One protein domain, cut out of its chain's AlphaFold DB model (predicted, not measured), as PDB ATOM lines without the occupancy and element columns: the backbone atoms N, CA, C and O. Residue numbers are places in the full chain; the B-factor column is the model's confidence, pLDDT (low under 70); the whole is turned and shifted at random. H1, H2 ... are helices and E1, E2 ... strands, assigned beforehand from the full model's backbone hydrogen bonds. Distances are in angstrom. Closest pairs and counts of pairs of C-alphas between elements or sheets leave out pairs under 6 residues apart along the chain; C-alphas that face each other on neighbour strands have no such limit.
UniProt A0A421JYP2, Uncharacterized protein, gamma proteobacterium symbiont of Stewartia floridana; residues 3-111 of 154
ATOM      1  N   ILE A   3     -50.122  46.345 -36.365       86.75
ATOM      2  CA  ILE A   3     -51.016  45.778 -37.370       86.75
ATOM      3  C   ILE A   3     -52.434  45.914 -36.841       86.75
ATOM      4  O   ILE A   3     -52.706  45.520 -35.712       86.75
ATOM      5  N   GLU A   4     -53.330  46.448 -37.655       86.12
ATOM      6  CA  GLU A   4     -54.734  46.643 -37.307       86.12
ATOM      7  C   GLU A   4     -55.623  45.767 -38.185       86.12
ATOM      8  O   GLU A   4     -55.392  45.641 -39.391       86.12
ATOM      9  N   GLN A   5     -56.627  45.147 -37.573       84.88
ATOM     10  CA  GLN A   5     -57.672  44.410 -38.265       84.88
ATOM     11  C   GLN A   5     -58.667  45.394 -38.884       84.88
ATOM     12  O   GLN A   5     -59.377  46.116 -38.190       84.88
ATOM     13  N   VAL A   6     -58.740  45.396 -40.209       81.69
ATOM     14  CA  VAL A   6     -59.599  46.286 -40.998       81.69
ATOM     15  C   VAL A   6     -60.943  45.632 -41.319       81.69
ATOM     16  O   VAL A   6     -61.941  46.338 -41.438       81.69
ATOM     17  N   ALA A   7     -61.002  44.302 -41.419       76.75
ATOM     18  CA  ALA A   7     -62.246  43.560 -41.629       76.75
ATOM     19  C   ALA A   7     -62.193  42.174 -40.973       76.75
ATOM     20  O   ALA A   7     -61.119  41.590 -40.852       76.75
ATOM     21  N   VAL A   8     -63.356  41.655 -40.565       71.62
ATOM     22  CA  VAL A   8     -63.523  40.299 -39.993       71.62
ATOM     23  C   VAL A   8     -64.064  39.311 -41.042       71.62
ATOM     24  O   VAL A   8     -63.909  38.105 -40.921       71.62
ATOM     25  N   ASN A   9     -64.687  39.809 -42.117       66.06
ATOM     26  CA  ASN A   9     -65.251  38.983 -43.189       66.06
ATOM     27  C   ASN A   9     -65.021  39.628 -44.567       66.06
ATOM     28  O   ASN A   9     -65.833  40.454 -44.990       66.06
ATOM     29  N   PRO A  10     -63.950  39.256 -45.292       69.94
ATOM     30  CA  PRO A  10     -62.870  38.351 -44.876       69.94
ATOM     31  C   PRO A  10     -61.936  38.989 -43.834       69.94
ATOM     32  O   PRO A  10     -61.728  40.202 -43.857       69.94
ATOM     33  N   ASP A  11     -61.343  38.167 -42.965       77.81
ATOM     34  CA  ASP A  11     -60.315  38.585 -42.005       77.81
ATOM     35  C   ASP A  11     -59.149  39.278 -42.710       77.81
ATOM     36  O   ASP A  11     -58.368  38.650 -43.431       77.81
ATOM     37  N   SER A  12     -59.050  40.585 -42.507       81.62
ATOM     38  CA  SER A  12     -58.149  41.441 -43.259       81.62
ATOM     39  C   SER A  12     -57.467  42.436 -42.349       81.62
ATOM     40  O   SER A  12     -58.096  43.066 -41.501       81.62
ATOM     41  N   TYR A  13     -56.165  42.577 -42.546       84.88
ATOM     42  CA  TYR A  13     -55.254  43.298 -41.684       84.88
ATOM     43  C   TYR A  13     -54.442  44.293 -42.505       84.88
ATOM     44  O   TYR A  13     -54.231  44.135 -43.711       84.88
ATOM     45  N   ARG A  14     -53.994  45.353 -41.841       83.44
ATOM     46  CA  ARG A  14     -53.164  46.389 -42.441       83.44
ATOM     47  C   ARG A  14     -52.074  46.813 -41.475       83.44
ATOM     48  O   ARG A  14     -52.301  46.963 -40.279       83.44
ATOM     49  N   LEU A  15     -50.885  47.047 -42.015       83.88
ATOM     50  CA  LEU A  15     -49.806  47.690 -41.281       83.88
ATOM     51  C   LEU A  15     -50.132  49.177 -41.095       83.88
ATOM     52  O   LEU A  15     -50.263  49.907 -42.080       83.88
ATOM     53  N   VAL A  16     -50.236  49.610 -39.842       84.06
ATOM     54  CA  VAL A  16     -50.516  51.010 -39.485       84.06
ATOM     55  C   VAL A  16     -49.222  51.735 -39.152       84.06
ATOM     56  O   VAL A  16     -48.972  52.822 -39.665       84.06
ATOM     57  N   GLU A  17     -48.359  51.105 -38.352       82.12
ATOM     58  CA  GLU A  17     -47.116  51.723 -37.890       82.12
ATOM     59  C   GLU A  17     -45.944  50.752 -37.990       82.12
ATOM     60  O   GLU A  17     -46.005  49.588 -37.580       82.12
ATOM     61  N   LYS A  18     -44.814  51.245 -38.494       79.25
ATOM     62  CA  LYS A  18     -43.565  50.492 -38.554       79.25
ATOM     63  C   LYS A  18     -42.487  51.257 -37.809       79.25
ATOM     64  O   LYS A  18     -42.101  52.347 -38.211       79.25
ATOM     65  N   HIS A  19     -41.970  50.638 -36.754       76.75
ATOM     66  CA  HIS A  19     -40.818  51.146 -36.024       76.75
ATOM     67  C   HIS A  19     -39.595  50.289 -36.350       76.75
ATOM     68  O   HIS A  19     -39.671  49.062 -36.198       76.75
ATOM     69  N   PRO A  20     -38.479  50.892 -36.795       69.38
ATOM     70  CA  PRO A  20     -37.216  50.178 -36.876       69.38
ATOM     71  C   PRO A  20     -36.819  49.768 -35.456       69.38
ATOM     72  O   PRO A  20     -36.797  50.592 -34.545       69.38
ATOM     73  N   THR A  21     -36.564  48.481 -35.256       64.06
ATOM     74  CA  THR A  21     -36.160  47.941 -33.955       64.06
ATOM     75  C   THR A  21     -34.735  47.425 -34.098       64.06
ATOM     76  O   THR A  21     -34.438  46.726 -35.062       64.06
ATOM     77  N   SER A  22     -33.843  47.770 -33.167       61.00
ATOM     78  CA  SER A  22     -32.463  47.248 -33.132       61.00
ATOM     79  C   SER A  22     -32.348  45.880 -32.437       61.00
ATOM     80  O   SER A  22     -31.246  45.379 -32.256       61.00
ATOM     81  N   GLY A  23     -33.477  45.299 -32.021       68.75
ATOM     82  CA  GLY A  23     -33.590  44.029 -31.299       68.75
ATOM     83  C   GLY A  23     -34.678  43.122 -31.897       68.75
ATOM     84  O   GLY A  23     -35.021  43.304 -33.067       68.75
ATOM     85  N   PRO A  24     -35.233  42.166 -31.123       70.06
ATOM     86  CA  PRO A  24     -36.186  41.180 -31.631       70.06
ATOM     87  C   PRO A  24     -37.419  41.845 -32.243       70.06
ATOM     88  O   PRO A  24     -37.937  42.840 -31.718       70.06
ATOM     89  N   THR A  25     -37.899  41.296 -33.358       76.56
ATOM     90  CA  THR A  25     -39.044  41.874 -34.072       76.56
ATOM     91  C   THR A  25     -40.313  41.650 -33.262       76.56
ATOM     92  O   THR A  25     -40.640  40.526 -32.900       76.56
ATOM     93  N   ARG A  26     -41.048  42.728 -32.979       82.81
ATOM     94  CA  ARG A  26     -42.297  42.682 -32.208       82.81
ATOM     95  C   ARG A  26     -43.428  43.333 -32.980       82.81
ATOM     96  O   ARG A  26     -43.229  44.380 -33.614       82.81
ATOM     97  N   ALA A  27     -44.612  42.739 -32.894       84.06
ATOM     98  CA  ALA A  27     -45.818  43.282 -33.493       84.06
ATOM     99  C   ALA A  27     -46.924  43.420 -32.450       84.06
ATOM    100  O   ALA A  27     -47.057  42.591 -31.556       84.06
ATOM    101  N   ILE A  28     -47.707  44.482 -32.577       87.94
ATOM    102  CA  ILE A  28     -48.931  44.687 -31.810       87.94
ATOM    103  C   ILE A  28     -50.079  44.483 -32.785       87.94
ATOM    104  O   ILE A  28     -50.113  45.139 -33.826       87.94
ATOM    105  N   LEU A  29     -50.974  43.552 -32.473       88.19
ATOM    106  CA  LEU A  29     -52.201  43.303 -33.209       88.19
ATOM    107  C   LEU A  29     -53.338  44.070 -32.537       88.19
ATOM    108  O   LEU A  29     -53.678  43.770 -31.396       88.19
ATOM    109  N   ARG A  30     -53.911  45.041 -33.241       89.38
ATOM    110  CA  ARG A  30     -55.148  45.734 -32.869       89.38
ATOM    111  C   ARG A  30     -56.314  45.065 -33.577       89.38
ATOM    112  O   ARG A  30     -56.291  44.963 -34.803       89.38
ATOM    113  N   ASP A  31     -57.307  44.603 -32.833       85.81
ATOM    114  CA  ASP A  31     -58.562  44.130 -33.421       85.81
ATOM    115  C   ASP A  31     -59.559  45.286 -33.642       85.81
ATOM    116  O   ASP A  31     -59.323  46.427 -33.237       85.81
ATOM    117  N   GLN A  32     -60.699  44.997 -34.276       81.38
ATOM    118  CA  GLN A  32     -61.766  45.991 -34.474       81.38
ATOM    119  C   GLN A  32     -62.477  46.416 -33.178       81.38
ATOM    120  O   GLN A  32     -63.227  47.391 -33.173       81.38
ATOM    121  N   GLN A  33     -62.291  45.664 -32.096       79.25
ATOM    122  CA  GLN A  33     -62.908  45.910 -30.795       79.25
ATOM    123  C   GLN A  33     -62.023  46.822 -29.927       79.25
ATOM    124  O   GLN A  33     -62.456  47.258 -28.862       79.25
ATOM    125  N   GLY A  34     -60.814  47.152 -30.400       79.19
ATOM    126  CA  GLY A  34     -59.829  47.965 -29.696       79.19
ATOM    127  C   GLY A  34     -58.925  47.169 -28.753       79.19
ATOM    128  O   GLY A  34     -58.167  47.776 -27.997       79.19
ATOM    129  N   ASN A  35     -58.972  45.834 -28.778       85.38
ATOM    130  CA  ASN A  35     -58.053  45.005 -28.012       85.38
ATOM    131  C   ASN A  35     -56.682  44.968 -28.695       85.38
ATOM    132  O   ASN A  35     -56.560  44.738 -29.901       85.38
ATOM    133  N   GLU A  36     -55.638  45.143 -27.888       88.56
ATOM    134  CA  GLU A  36     -54.247  45.050 -28.317       88.56
ATOM    135  C   GLU A  36     -53.633  43.738 -27.831       88.56
ATOM    136  O   GLU A  36     -53.520  43.484 -26.632       88.56
ATOM    137  N   ARG A  37     -53.193  42.900 -28.772       89.94
ATOM    138  CA  ARG A  37     -52.416  41.695 -28.483       89.94
ATOM    139  C   ARG A  37     -50.967  41.894 -28.898       89.94
ATOM    140  O   ARG A  37     -50.668  42.206 -30.046       89.94
ATOM    141  N   PHE A  38     -50.055  41.636 -27.972       87.50
ATOM    142  CA  PHE A  38     -48.629  41.597 -28.269       87.50
ATOM    143  C   PHE A  38     -48.259  40.241 -28.866       87.50
ATOM    144  O   PHE A  38     -48.555  39.204 -28.280       87.50
ATOM    145  N   LEU A  39     -47.614  40.273 -30.031       87.00
ATOM    146  CA  LEU A  39     -47.050  39.109 -30.701       87.00
ATOM    147  C   LEU A  39     -45.528  39.133 -30.553       87.00
ATOM    148  O   LEU A  39     -44.858  40.129 -30.868       87.00
ATOM    149  N   THR A  40     -45.001  38.023 -30.053       87.94
ATOM    150  CA  THR A  40     -43.563  37.778 -29.901       87.94
ATOM    151  C   THR A  40     -42.916  37.399 -31.232       87.94
ATOM    152  O   THR A  40     -43.598  37.049 -32.191       87.94
ATOM    153  N   GLU A  41     -41.585  37.457 -31.309       82.75
ATOM    154  CA  GLU A  41     -40.857  37.098 -32.533       82.75
ATOM    155  C   GLU A  41     -41.136  35.658 -32.982       82.75
ATOM    156  O   GLU A  41     -41.344  35.426 -34.171       82.75
ATOM    157  N   ASP A  42     -41.213  34.712 -32.042       84.75
ATOM    158  CA  ASP A  42     -41.482  33.305 -32.343       84.75
ATOM    159  C   ASP A  42     -42.890  33.099 -32.916       84.75
ATOM    160  O   ASP A  42     -43.053  32.407 -33.920       84.75
ATOM    161  N   GLU A  43     -43.907  33.749 -32.339       86.31
ATOM    162  CA  GLU A  43     -45.275  33.713 -32.876       86.31
ATOM    163  C   GLU A  43     -45.334  34.330 -34.276       86.31
ATOM    164  O   GLU A  43     -45.958  33.776 -35.183       86.31
ATOM    165  N   LEU A  44     -44.652  35.463 -34.475       82.62
ATOM    166  CA  LEU A  44     -44.588  36.117 -35.778       82.62
ATOM    167  C   LEU A  44     -43.930  35.212 -36.807       82.62
ATOM    168  O   LEU A  44     -44.451  35.077 -37.910       82.62
ATOM    169  N   LYS A  45     -42.822  34.569 -36.441       83.19
ATOM    170  CA  LYS A  45     -42.097  33.642 -37.301       83.19
ATOM    171  C   LYS A  45     -42.953  32.433 -37.668       83.19
ATOM    172  O   LYS A  45     -43.021  32.105 -38.844       83.19
ATOM    173  N   GLN A  46     -43.673  31.834 -36.720       86.38
ATOM    174  CA  GLN A  46     -44.581  30.716 -37.003       86.38
ATOM    175  C   GLN A  46     -45.706  31.105 -37.970       86.38
ATOM    176  O   GLN A  46     -45.960  30.390 -38.939       86.38
ATOM    177  N   ILE A  47     -46.364  32.248 -37.746       85.00
ATOM    178  CA  ILE A  47     -47.430  32.740 -38.636       85.00
ATOM    179  C   ILE A  47     -46.863  33.033 -40.029       85.00
ATOM    180  O   ILE A  47     -47.469  32.697 -41.049       85.00
ATOM    181  N   ALA A  48     -45.682  33.645 -40.071       81.12
ATOM    182  CA  ALA A  48     -44.990  33.995 -41.296       81.12
ATOM    183  C   ALA A  48     -44.589  32.726 -42.079       81.12
ATOM    184  O   ALA A  48     -44.871  32.641 -43.269       81.12
ATOM    185  N   GLU A  49     -44.012  31.713 -41.429       82.81
ATOM    186  CA  GLU A  49     -43.628  30.426 -42.033       82.81
ATOM    187  C   GLU A  49     -44.830  29.640 -42.577       82.81
ATOM    188  O   GLU A  49     -44.769  29.082 -43.675       82.81
ATOM    189  N   GLN A  50     -45.950  29.627 -41.851       85.19
ATOM    190  CA  GLN A  50     -47.183  28.998 -42.329       85.19
ATOM    191  C   GLN A  50     -47.704  29.665 -43.604       85.19
ATOM    192  O   GLN A  50     -48.148  28.983 -44.528       85.19
ATOM    193  N   GLU A  51     -47.646  30.996 -43.675       83.56
ATOM    194  CA  GLU A  51     -48.064  31.724 -44.871       83.56
ATOM    195  C   GLU A  51     -47.043  31.588 -46.007       83.56
ATOM    196  O   GLU A  51     -47.416  31.421 -47.166       83.56
ATOM    197  N   ALA A  52     -45.755  31.556 -45.679       79.12
ATOM    198  CA  ALA A  52     -44.675  31.288 -46.614       79.12
ATOM    199  C   ALA A  52     -44.866  29.964 -47.355       79.12
ATOM    200  O   ALA A  52     -44.759  29.932 -48.577       79.12
ATOM    201  N   ALA A  53     -45.228  28.893 -46.648       83.19
ATOM    202  CA  ALA A  53     -45.517  27.606 -47.274       83.19
ATOM    203  C   ALA A  53     -46.681  27.692 -48.285       83.19
ATOM    204  O   ALA A  53     -46.627  27.080 -49.353       83.19
ATOM    205  N   LYS A  54     -47.717  28.498 -48.009       83.44
ATOM    206  CA  LYS A  54     -48.826  28.729 -48.958       83.44
ATOM    207  C   LYS A  54     -48.397  29.558 -50.163       83.44
ATOM    208  O   LYS A  54     -48.829  29.302 -51.285       83.44
ATOM    209  N   VAL A  55     -47.537  30.548 -49.945       79.50
ATOM    210  CA  VAL A  55     -46.918  31.332 -51.018       79.50
ATOM    211  C   VAL A  55     -46.093  30.429 -51.933       79.50
ATOM    212  O   VAL A  55     -46.194  30.534 -53.154       79.50
ATOM    213  N   GLU A  56     -45.311  29.512 -51.362       78.81
ATOM    214  CA  GLU A  56     -44.539  28.524 -52.118       78.81
ATOM    215  C   GLU A  56     -45.417  27.561 -52.907       78.81
ATOM    216  O   GLU A  56     -45.097  27.251 -54.055       78.81
ATOM    217  N   ALA A  57     -46.533  27.137 -52.313       80.62
ATOM    218  CA  ALA A  57     -47.553  26.335 -52.976       80.62
ATOM    219  C   ALA A  57     -48.349  27.121 -54.039       80.62
ATOM    220  O   ALA A  57     -49.155  26.535 -54.755       80.62
ATOM    221  N   GLY A  58     -48.146  28.441 -54.149       73.75
ATOM    222  CA  GLY A  58     -48.853  29.307 -55.093       73.75
ATOM    223  C   GLY A  58     -50.316  29.577 -54.728       73.75
ATOM    224  O   GLY A  58     -51.053  30.106 -55.557       73.75
ATOM    225  N   SER A  59     -50.745  29.230 -53.512       75.44
ATOM    226  CA  SER A  59     -52.127  29.385 -53.039       75.44
ATOM    227  C   SER A  59     -52.360  30.647 -52.201       75.44
ATOM    228  O   SER A  59     -53.510  30.989 -51.934       75.44
ATOM    229  N   SER A  60     -51.296  31.349 -51.800       75.62
ATOM    230  CA  SER A  60     -51.403  32.613 -51.057       75.62
ATOM    231  C   SER A  60     -51.972  33.736 -51.925       75.62
ATOM    232  O   SER A  60     -51.721  33.799 -53.129       75.62
ATOM    233  N   ARG A  61     -52.708  34.675 -51.322       75.62
ATOM    234  CA  ARG A  61     -53.260  35.825 -52.051       75.62
ATOM    235  C   ARG A  61     -52.153  36.805 -52.409       75.62
ATOM    236  O   ARG A  61     -52.268  37.489 -53.415       75.62
ATOM    237  N   LEU A  62     -51.026  36.802 -51.694       72.75
ATOM    238  CA  LEU A  62     -49.857  37.634 -52.007       72.75
ATOM    239  C   LEU A  62     -49.297  37.443 -53.423       72.75
ATOM    240  O   LEU A  62     -48.727  38.380 -53.983       72.75
ATOM    241  N   THR A  63     -49.429  36.241 -53.988       73.31
ATOM    242  CA  THR A  63     -48.989  35.910 -55.353       73.31
ATOM    243  C   THR A  63     -50.103  36.073 -56.392       73.31
ATOM    244  O   THR A  63     -49.834  35.968 -57.593       73.31
ATOM    245  N   GLN A  64     -51.334  36.337 -55.945       78.44
ATOM    246  CA  GLN A  64     -52.494  36.627 -56.785       78.44
ATOM    247  C   GLN A  64     -52.526  38.104 -57.183       78.44
ATOM    248  O   GLN A  64     -51.737  38.919 -56.701       78.44
ATOM    249  N   ASP A  65     -53.430  38.440 -58.099       73.81
ATOM    250  CA  ASP A  65     -53.565  39.804 -58.589       73.81
ATOM    251  C   ASP A  65     -53.963  40.759 -57.443       73.81
ATOM    252  O   ASP A  65     -54.954  40.497 -56.755       73.81
ATOM    253  N   PRO A  66     -53.237  41.871 -57.240       68.38
ATOM    254  CA  PRO A  66     -53.549  42.846 -56.200       68.38
ATOM    255  C   PRO A  66     -54.942  43.475 -56.321       68.38
ATOM    256  O   PRO A  66     -55.515  43.910 -55.327       68.38
ATOM    257  N   SER A  67     -55.538  43.486 -57.517       67.38
ATOM    258  CA  SER A  67     -56.931  43.917 -57.702       67.38
ATOM    259  C   SER A  67     -57.944  43.019 -56.977       67.38
ATOM    260  O   SER A  67     -59.015  43.481 -56.586       67.38
ATOM    261  N   MET A  68     -57.588  41.756 -56.721       66.00
ATOM    262  CA  MET A  68     -58.410  40.795 -55.978       66.00
ATOM    263  C   MET A  68     -58.243  40.927 -54.456       66.00
ATOM    264  O   MET A  68     -58.946  40.261 -53.692       66.00
ATOM    265  N   HIS A  69     -57.362  41.820 -53.988       70.19
ATOM    266  CA  HIS A  69     -57.172  42.137 -52.566       70.19
ATOM    267  C   HIS A  69     -58.168  43.182 -52.059       70.19
ATOM    268  O   HIS A  69     -57.927  43.807 -51.031       70.19
ATOM    269  N   SER A  70     -59.318  43.351 -52.726       60.72
ATOM    270  CA  SER A  70     -60.399  44.265 -52.316       60.72
ATOM    271  C   SER A  70     -60.895  44.044 -50.877       60.72
ATOM    272  O   SER A  70     -61.570  44.917 -50.339       60.72
ATOM    273  N   GLY A  71     -60.583  42.900 -50.257       64.56
ATOM    274  CA  GLY A  71     -60.840  42.640 -48.837       64.56
ATOM    275  C   GLY A  71     -59.726  43.107 -47.895       64.56
ATOM    276  O   GLY A  71     -60.011  43.394 -46.746       64.56
ATOM    277  N   GLY A  72     -58.490  43.251 -48.378       74.12
ATOM    278  CA  GLY A  72     -57.266  43.398 -47.589       74.12
ATOM    279  C   GLY A  72     -56.462  42.093 -47.515       74.12
ATOM    280  O   GLY A  72     -56.842  41.077 -48.104       74.12
ATOM    281  N   LEU A  73     -55.309  42.144 -46.841       81.94
ATOM    282  CA  LEU A  73     -54.392  41.009 -46.695       81.94
ATOM    283  C   LEU A  73     -54.655  40.264 -45.386       81.94
ATOM    284  O   LEU A  73     -55.020  40.877 -44.387       81.94
ATOM    285  N   SER A  74     -54.415  38.955 -45.352       85.81
ATOM    286  CA  SER A  74     -54.472  38.208 -44.089       85.81
ATOM    287  C   SER A  74     -53.357  38.651 -43.126       85.81
ATOM    288  O   SER A  74     -52.419  39.355 -43.512       85.81
ATOM    289  N   LEU A  75     -53.422  38.234 -41.856       83.75
ATOM    290  CA  LEU A  75     -52.397  38.570 -40.860       83.75
ATOM    291  C   LEU A  75     -51.000  38.123 -41.318       83.75
ATOM    292  O   LEU A  75     -50.061  38.915 -41.289       83.75
ATOM    293  N   GLY A  76     -50.870  36.878 -41.785       82.25
ATOM    294  CA  GLY A  76     -49.600  36.336 -42.275       82.25
ATOM    295  C   GLY A  76     -49.109  37.042 -43.535       82.25
ATOM    296  O   GLY A  76     -47.919  37.319 -43.670       82.25
ATOM    297  N   GLU A  77     -50.028  37.410 -44.425       82.56
ATOM    298  CA  GLU A  77     -49.699  38.123 -45.659       82.56
ATOM    299  C   GLU A  77     -49.222  39.550 -45.371       82.56
ATOM    300  O   GLU A  77     -48.225  40.012 -45.927       82.56
ATOM    301  N   THR A  78     -49.896  40.224 -44.439       83.31
ATOM    302  CA  THR A  78     -49.520  41.547 -43.937       83.31
ATOM    303  C   THR A  78     -48.173  41.492 -43.236       83.31
ATOM    304  O   THR A  78     -47.347  42.374 -43.443       83.31
ATOM    305  N   LEU A  79     -47.914  40.446 -42.447       81.62
ATOM    306  CA  LEU A  79     -46.625  40.234 -41.795       81.62
ATOM    307  C   LEU A  79     -45.504  40.027 -42.809       81.62
ATOM    308  O   LEU A  79     -44.475  40.694 -42.709       81.62
ATOM    309  N   LEU A  80     -45.708  39.172 -43.813       79.69
ATOM    310  CA  LEU A  80     -44.729  38.954 -44.875       79.69
ATOM    311  C   LEU A  80     -44.458  40.245 -45.664       79.69
ATOM    312  O   LEU A  80     -43.305  40.564 -45.960       79.69
ATOM    313  N   ALA A  81     -45.511  40.999 -45.991       76.44
ATOM    314  CA  ALA A  81     -45.404  42.270 -46.700       76.44
ATOM    315  C   ALA A  81     -44.717  43.357 -45.849       76.44
ATOM    316  O   ALA A  81     -43.877  44.096 -46.357       76.44
ATOM    317  N   ALA A  82     -45.027  43.440 -44.552       75.00
ATOM    318  CA  ALA A  82     -44.487  44.434 -43.622       75.00
ATOM    319  C   ALA A  82     -43.031  44.156 -43.225       75.00
ATOM    320  O   ALA A  82     -42.222  45.085 -43.093       75.00
ATOM    321  N   ALA A  83     -42.699  42.880 -43.027       67.06
ATOM    322  CA  ALA A  83     -41.386  42.407 -42.605       67.06
ATOM    323  C   ALA A  83     -40.467  42.042 -43.778       67.06
ATOM    324  O   ALA A  83     -39.396  41.492 -43.525       67.06
ATOM    325  N   ALA A  84     -40.885  42.327 -45.022       54.78
ATOM    326  CA  ALA A  84     -40.213  42.002 -46.280       54.78
ATOM    327  C   ALA A  84     -38.685  41.850 -46.129       54.78
ATOM    328  O   ALA A  84     -37.939  42.827 -46.154       54.78
ATOM    329  N   GLY A  85     -38.250  40.599 -45.942       54.06
ATOM    330  CA  GLY A  85     -36.854  40.164 -45.959       54.06
ATOM    331  C   GLY A  85     -36.227  39.725 -44.630       54.06
ATOM    332  O   GLY A  85     -35.309  38.912 -44.683       54.06
ATOM    333  N   SER A  86     -36.667  40.203 -43.456       60.44
ATOM    334  CA  SER A  86     -35.906  39.951 -42.211       60.44
ATOM    335  C   SER A  86     -36.346  38.715 -41.423       60.44
ATOM    336  O   SER A  86     -35.505  38.083 -40.793       60.44
ATOM    337  N   LEU A  87     -37.638  38.366 -41.448       61.69
ATOM    338  CA  LEU A  87     -38.178  37.239 -40.668       61.69
ATOM    339  C   LEU A  87     -38.231  35.920 -41.444       61.69
ATOM    340  O   LEU A  87     -37.991  34.863 -40.870       61.69
ATOM    341  N   ILE A  88     -38.523  35.977 -42.746       61.12
ATOM    342  CA  ILE A  88     -38.555  34.795 -43.608       61.12
ATOM    343  C   ILE A  88     -37.394  34.891 -44.587       61.12
ATOM    344  O   ILE A  88     -37.366  35.772 -45.444       61.12
ATOM    345  N   GLY A  89     -36.410  34.015 -44.391       57.59
ATOM    346  CA  GLY A  89     -35.101  34.070 -45.031       57.59
ATOM    347  C   GLY A  89     -35.097  33.989 -46.563       57.59
ATOM    348  O   GLY A  89     -36.107  33.774 -47.234       57.59
ATOM    349  N   GLY A  90     -33.890  34.125 -47.122       60.16
ATOM    350  CA  GLY A  90     -33.637  34.331 -48.555       60.16
ATOM    351  C   GLY A  90     -34.159  33.258 -49.523       60.16
ATOM    352  O   GLY A  90     -34.218  33.517 -50.723       60.16
ATOM    353  N   MET A  91     -34.575  32.081 -49.040       60.12
ATOM    354  CA  MET A  91     -35.142  31.028 -49.892       60.12
ATOM    355  C   MET A  91     -36.481  31.458 -50.511       60.12
ATOM    356  O   MET A  91     -36.641  31.389 -51.731       60.12
ATOM    357  N   LEU A  92     -37.400  31.989 -49.695       67.31
ATOM    358  CA  LEU A  92     -38.674  32.526 -50.184       67.31
ATOM    359  C   LEU A  92     -38.444  33.754 -51.063       67.31
ATOM    360  O   LEU A  92     -39.121  33.943 -52.074       67.31
ATOM    361  N   ALA A  93     -37.461  34.574 -50.679       68.19
ATOM    362  CA  ALA A  93     -37.152  35.827 -51.345       68.19
ATOM    363  C   ALA A  93     -36.854  35.627 -52.836       68.19
ATOM    364  O   ALA A  93     -37.360  36.395 -53.640       68.19
ATOM    365  N   ASN A  94     -36.129  34.576 -53.233       72.75
ATOM    366  CA  ASN A  94     -35.838  34.316 -54.650       72.75
ATOM    367  C   ASN A  94     -37.098  33.988 -55.470       72.75
ATOM    368  O   ASN A  94     -37.269  34.495 -56.579       72.75
ATOM    369  N   ARG A  95     -38.009  33.174 -54.920       72.69
ATOM    370  CA  ARG A  95     -39.265  32.791 -55.591       72.69
ATOM    371  C   ARG A  95     -40.241  33.970 -55.674       72.69
ATOM    372  O   ARG A  95     -40.906  34.156 -56.690       72.69
ATOM    373  N   LEU A  96     -40.300  34.784 -54.624       71.75
ATOM    374  CA  LEU A  96     -41.152  35.969 -54.535       71.75
ATOM    375  C   LEU A  96     -40.617  37.158 -55.338       71.75
ATOM    376  O   LEU A  96     -41.397  37.863 -55.972       71.75
ATOM    377  N   ALA A  97     -39.297  37.355 -55.372       71.19
ATOM    378  CA  ALA A  97     -38.656  38.410 -56.153       71.19
ATOM    379  C   ALA A  97     -38.863  38.217 -57.659       71.19
ATOM    380  O   ALA A  97     -38.966  39.202 -58.383       71.19
ATOM    381  N   GLY A  98     -38.972  36.970 -58.130       75.44
ATOM    382  CA  GLY A  98     -39.331  36.658 -59.515       75.44
ATOM    383  C   GLY A  98     -40.819  36.833 -59.847       75.44
ATOM    384  O   GLY A  98     -41.181  36.780 -61.021       75.44
ATOM    385  N   ASN A  99     -41.691  37.042 -58.852       76.19
ATOM    386  CA  ASN A  99     -43.136  37.124 -59.052       76.19
ATOM    387  C   ASN A  99     -43.607  38.585 -59.184       76.19
ATOM    388  O   ASN A  99     -43.589  39.363 -58.229       76.19
ATOM    389  N   SER A 100     -44.083  38.949 -60.375       78.75
ATOM    390  CA  SER A 100     -44.579  40.294 -60.692       78.75
ATOM    391  C   SER A 100     -45.817  40.698 -59.886       78.75
ATOM    392  O   SER A 100     -45.976  41.879 -59.572       78.75
ATOM    393  N   ASN A 101     -46.673  39.746 -59.506       80.06
ATOM    394  CA  ASN A 101     -47.843  40.021 -58.672       80.06
ATOM    395  C   ASN A 101     -47.415  40.397 -57.256       80.06
ATOM    396  O   ASN A 101     -47.849  41.421 -56.739       80.06
ATOM    397  N   PHE A 102     -46.474  39.651 -56.673       77.62
ATOM    398  CA  PHE A 102     -45.956  39.949 -55.340       77.62
ATOM    399  C   PHE A 102     -45.279  41.318 -55.265       77.62
ATOM    400  O   PHE A 102     -45.505  42.062 -54.315       77.62
ATOM    401  N   GLN A 103     -44.494  41.685 -56.283       76.69
ATOM    402  CA  GLN A 103     -43.884  43.015 -56.356       76.69
ATOM    403  C   GLN A 103     -44.940  44.128 -56.334       76.69
ATOM    404  O   GLN A 103     -44.757  45.138 -55.656       76.69
ATOM    405  N   ARG A 104     -46.062  43.952 -57.045       76.38
ATOM    406  CA  ARG A 104     -47.169  44.921 -57.038       76.38
ATOM    407  C   ARG A 104     -47.889  44.948 -55.689       76.38
ATOM    408  O   ARG A 104     -48.155  46.030 -55.173       76.38
ATOM    409  N   THR A 105     -48.140  43.788 -55.090       73.81
ATOM    410  CA  THR A 105     -48.754  43.667 -53.760       73.81
ATOM    411  C   THR A 105     -47.891  44.324 -52.682       73.81
ATOM    412  O   THR A 105     -48.389  45.111 -51.878       73.81
ATOM    413  N   GLN A 106     -46.574  44.098 -52.696       72.56
ATOM    414  CA  GLN A 106     -45.645  44.760 -51.778       72.56
ATOM    415  C   GLN A 106     -45.671  46.283 -51.920       72.56
ATOM    416  O   GLN A 106     -45.634  46.988 -50.914       72.56
ATOM    417  N   GLN A 107     -45.760  46.807 -53.144       69.94
ATOM    418  CA  GLN A 107     -45.837  48.254 -53.365       69.94
ATOM    419  C   GLN A 107     -47.110  48.874 -52.777       69.94
ATOM    420  O   GLN A 107     -47.073  50.018 -52.326       69.94
ATOM    421  N   GLN A 108     -48.217  48.131 -52.770       69.75
ATOM    422  CA  GLN A 108     -49.501  48.609 -52.260       69.75
ATOM    423  C   GLN A 108     -49.636  48.454 -50.739       69.75
ATOM    424  O   GLN A 108     -50.143  49.360 -50.079       69.75
ATOM    425  N   TYR A 109     -49.149  47.348 -50.171       65.88
ATOM    426  CA  TYR A 109     -49.413  46.976 -48.774       65.88
ATOM    427  C   TYR A 109     -48.182  47.013 -47.854       65.88
ATOM    428  O   TYR A 109     -48.332  47.009 -46.635       65.88
ATOM    429  N   GLY A 110     -46.965  47.111 -48.395       63.16
ATOM    430  CA  GLY A 110     -45.705  47.108 -47.635       63.16
ATOM    431  C   GLY A 110     -45.393  48.386 -46.843       63.16
ATOM    432  O   GLY A 110     -44.287  48.524 -46.326       63.16
ATOM    433  N   GLY A 111     -46.335  49.331 -46.731       55.69
ATOM    434  CA  GLY A 111     -46.176  50.505 -45.863       55.69
ATOM    435  C   GLY A 111     -45.362  51.668 -46.442       55.69
ATOM    436  O   GLY A 111     -44.847  52.477 -45.678       55.69
TER     437      GLY A 111
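This is residues 3 to 111 of the 154 residues of an uncharacterized protein of gamma proteobacterium symbiont of Stewartia floridana (UniProt A0A421JYP2). A strongly twisted four-stranded sheet, E2 E1 E3 E4, makes one side of the domain, and the short helix H3 packs on one face of it, over E1 and E2, at the core of the whole. The long helix H1 and the helix H5 each cross H3 at nearly a right angle, while H4 lies at the end away from the sheet and the tiny H2 packs on H5. The printed part has 109 residues, with four named strands and then five named helices along the chain; the sheet is mixed, and the class is mixed, helices and strands. The whole is compact and rounded, with a radius of gyration of the C-alphas of 13.2 A and spans of 36 by 32 by 21 A.

In the sheet, E1, residues 3 to 8, and E2, residues 11 to 17, form an antiparallel hairpin, with N 4 and O 14 2.9 A apart, within hydrogen-bond range. E1 is parallel to E3, residues 27 to 30, with N 5 and O 30 at 2.8 A. E3 and E4, residues 36 to 39, form an antiparallel hairpin, with N 29 and O 37 at 2.8 A. H3, residues 75 to 82, is on the sheet at a height of 8.7 A, slantwise to the strands at 41 degrees to E1 on the local plane; its closest C-alphas to E2 are those of Leu 75 and Tyr 13, 5.6 A apart. H1, residues 41 to 56, touches H3 about perpendicular at 88 degrees, closest at the C-alphas of Ala 48 and Gly 76, 5.3 A. H5, residues 100 to 109, touches H3 about perpendicular at 88 degrees, closest at the C-alphas of Ala 81 and Gln 106, 5.7 A. H1, with residues 52 to 56 alone, only just touches H4, residues 90 to 97, with 3 pairs of C-alphas within 8 A, the closest those of Ala 52 and Leu 92 at 7.1 A. H4 and H5 touch only at the corner, and only just, with 3 such pairs, the closest Leu 96 and Phe 102 at 6.3 A. H2, residues 66 to 69, only just touches H5, also with 3 pairs, the closest Pro 66 and Thr 105 at 5.4 A. Every O i to N i+4 pair is within hydrogen-bond range in H3 and H5, against 11 of 12 in H1 and 3 of 4 in H4; H2 is too short for such a pair.

E1 begins at C-alpha 3, (-51.016, 45.778, -37.370). E2 is 19.1 A long and H1 21.7 A, from C-alpha 41 at (-40.857, 37.098, -32.533). H5, 14.5 A long, ends at C-alpha 109, (-49.413, 46.976, -48.774).

The C-alphas farthest apart are those of Gln 33 and Gly 98, 38.3 A. The printed part has no cut, and no link is long. The mean pLDDT of the printed part is 76.3; 27 residues are under 70, among them 20 to 23, 83 to 93 and 107 to 111.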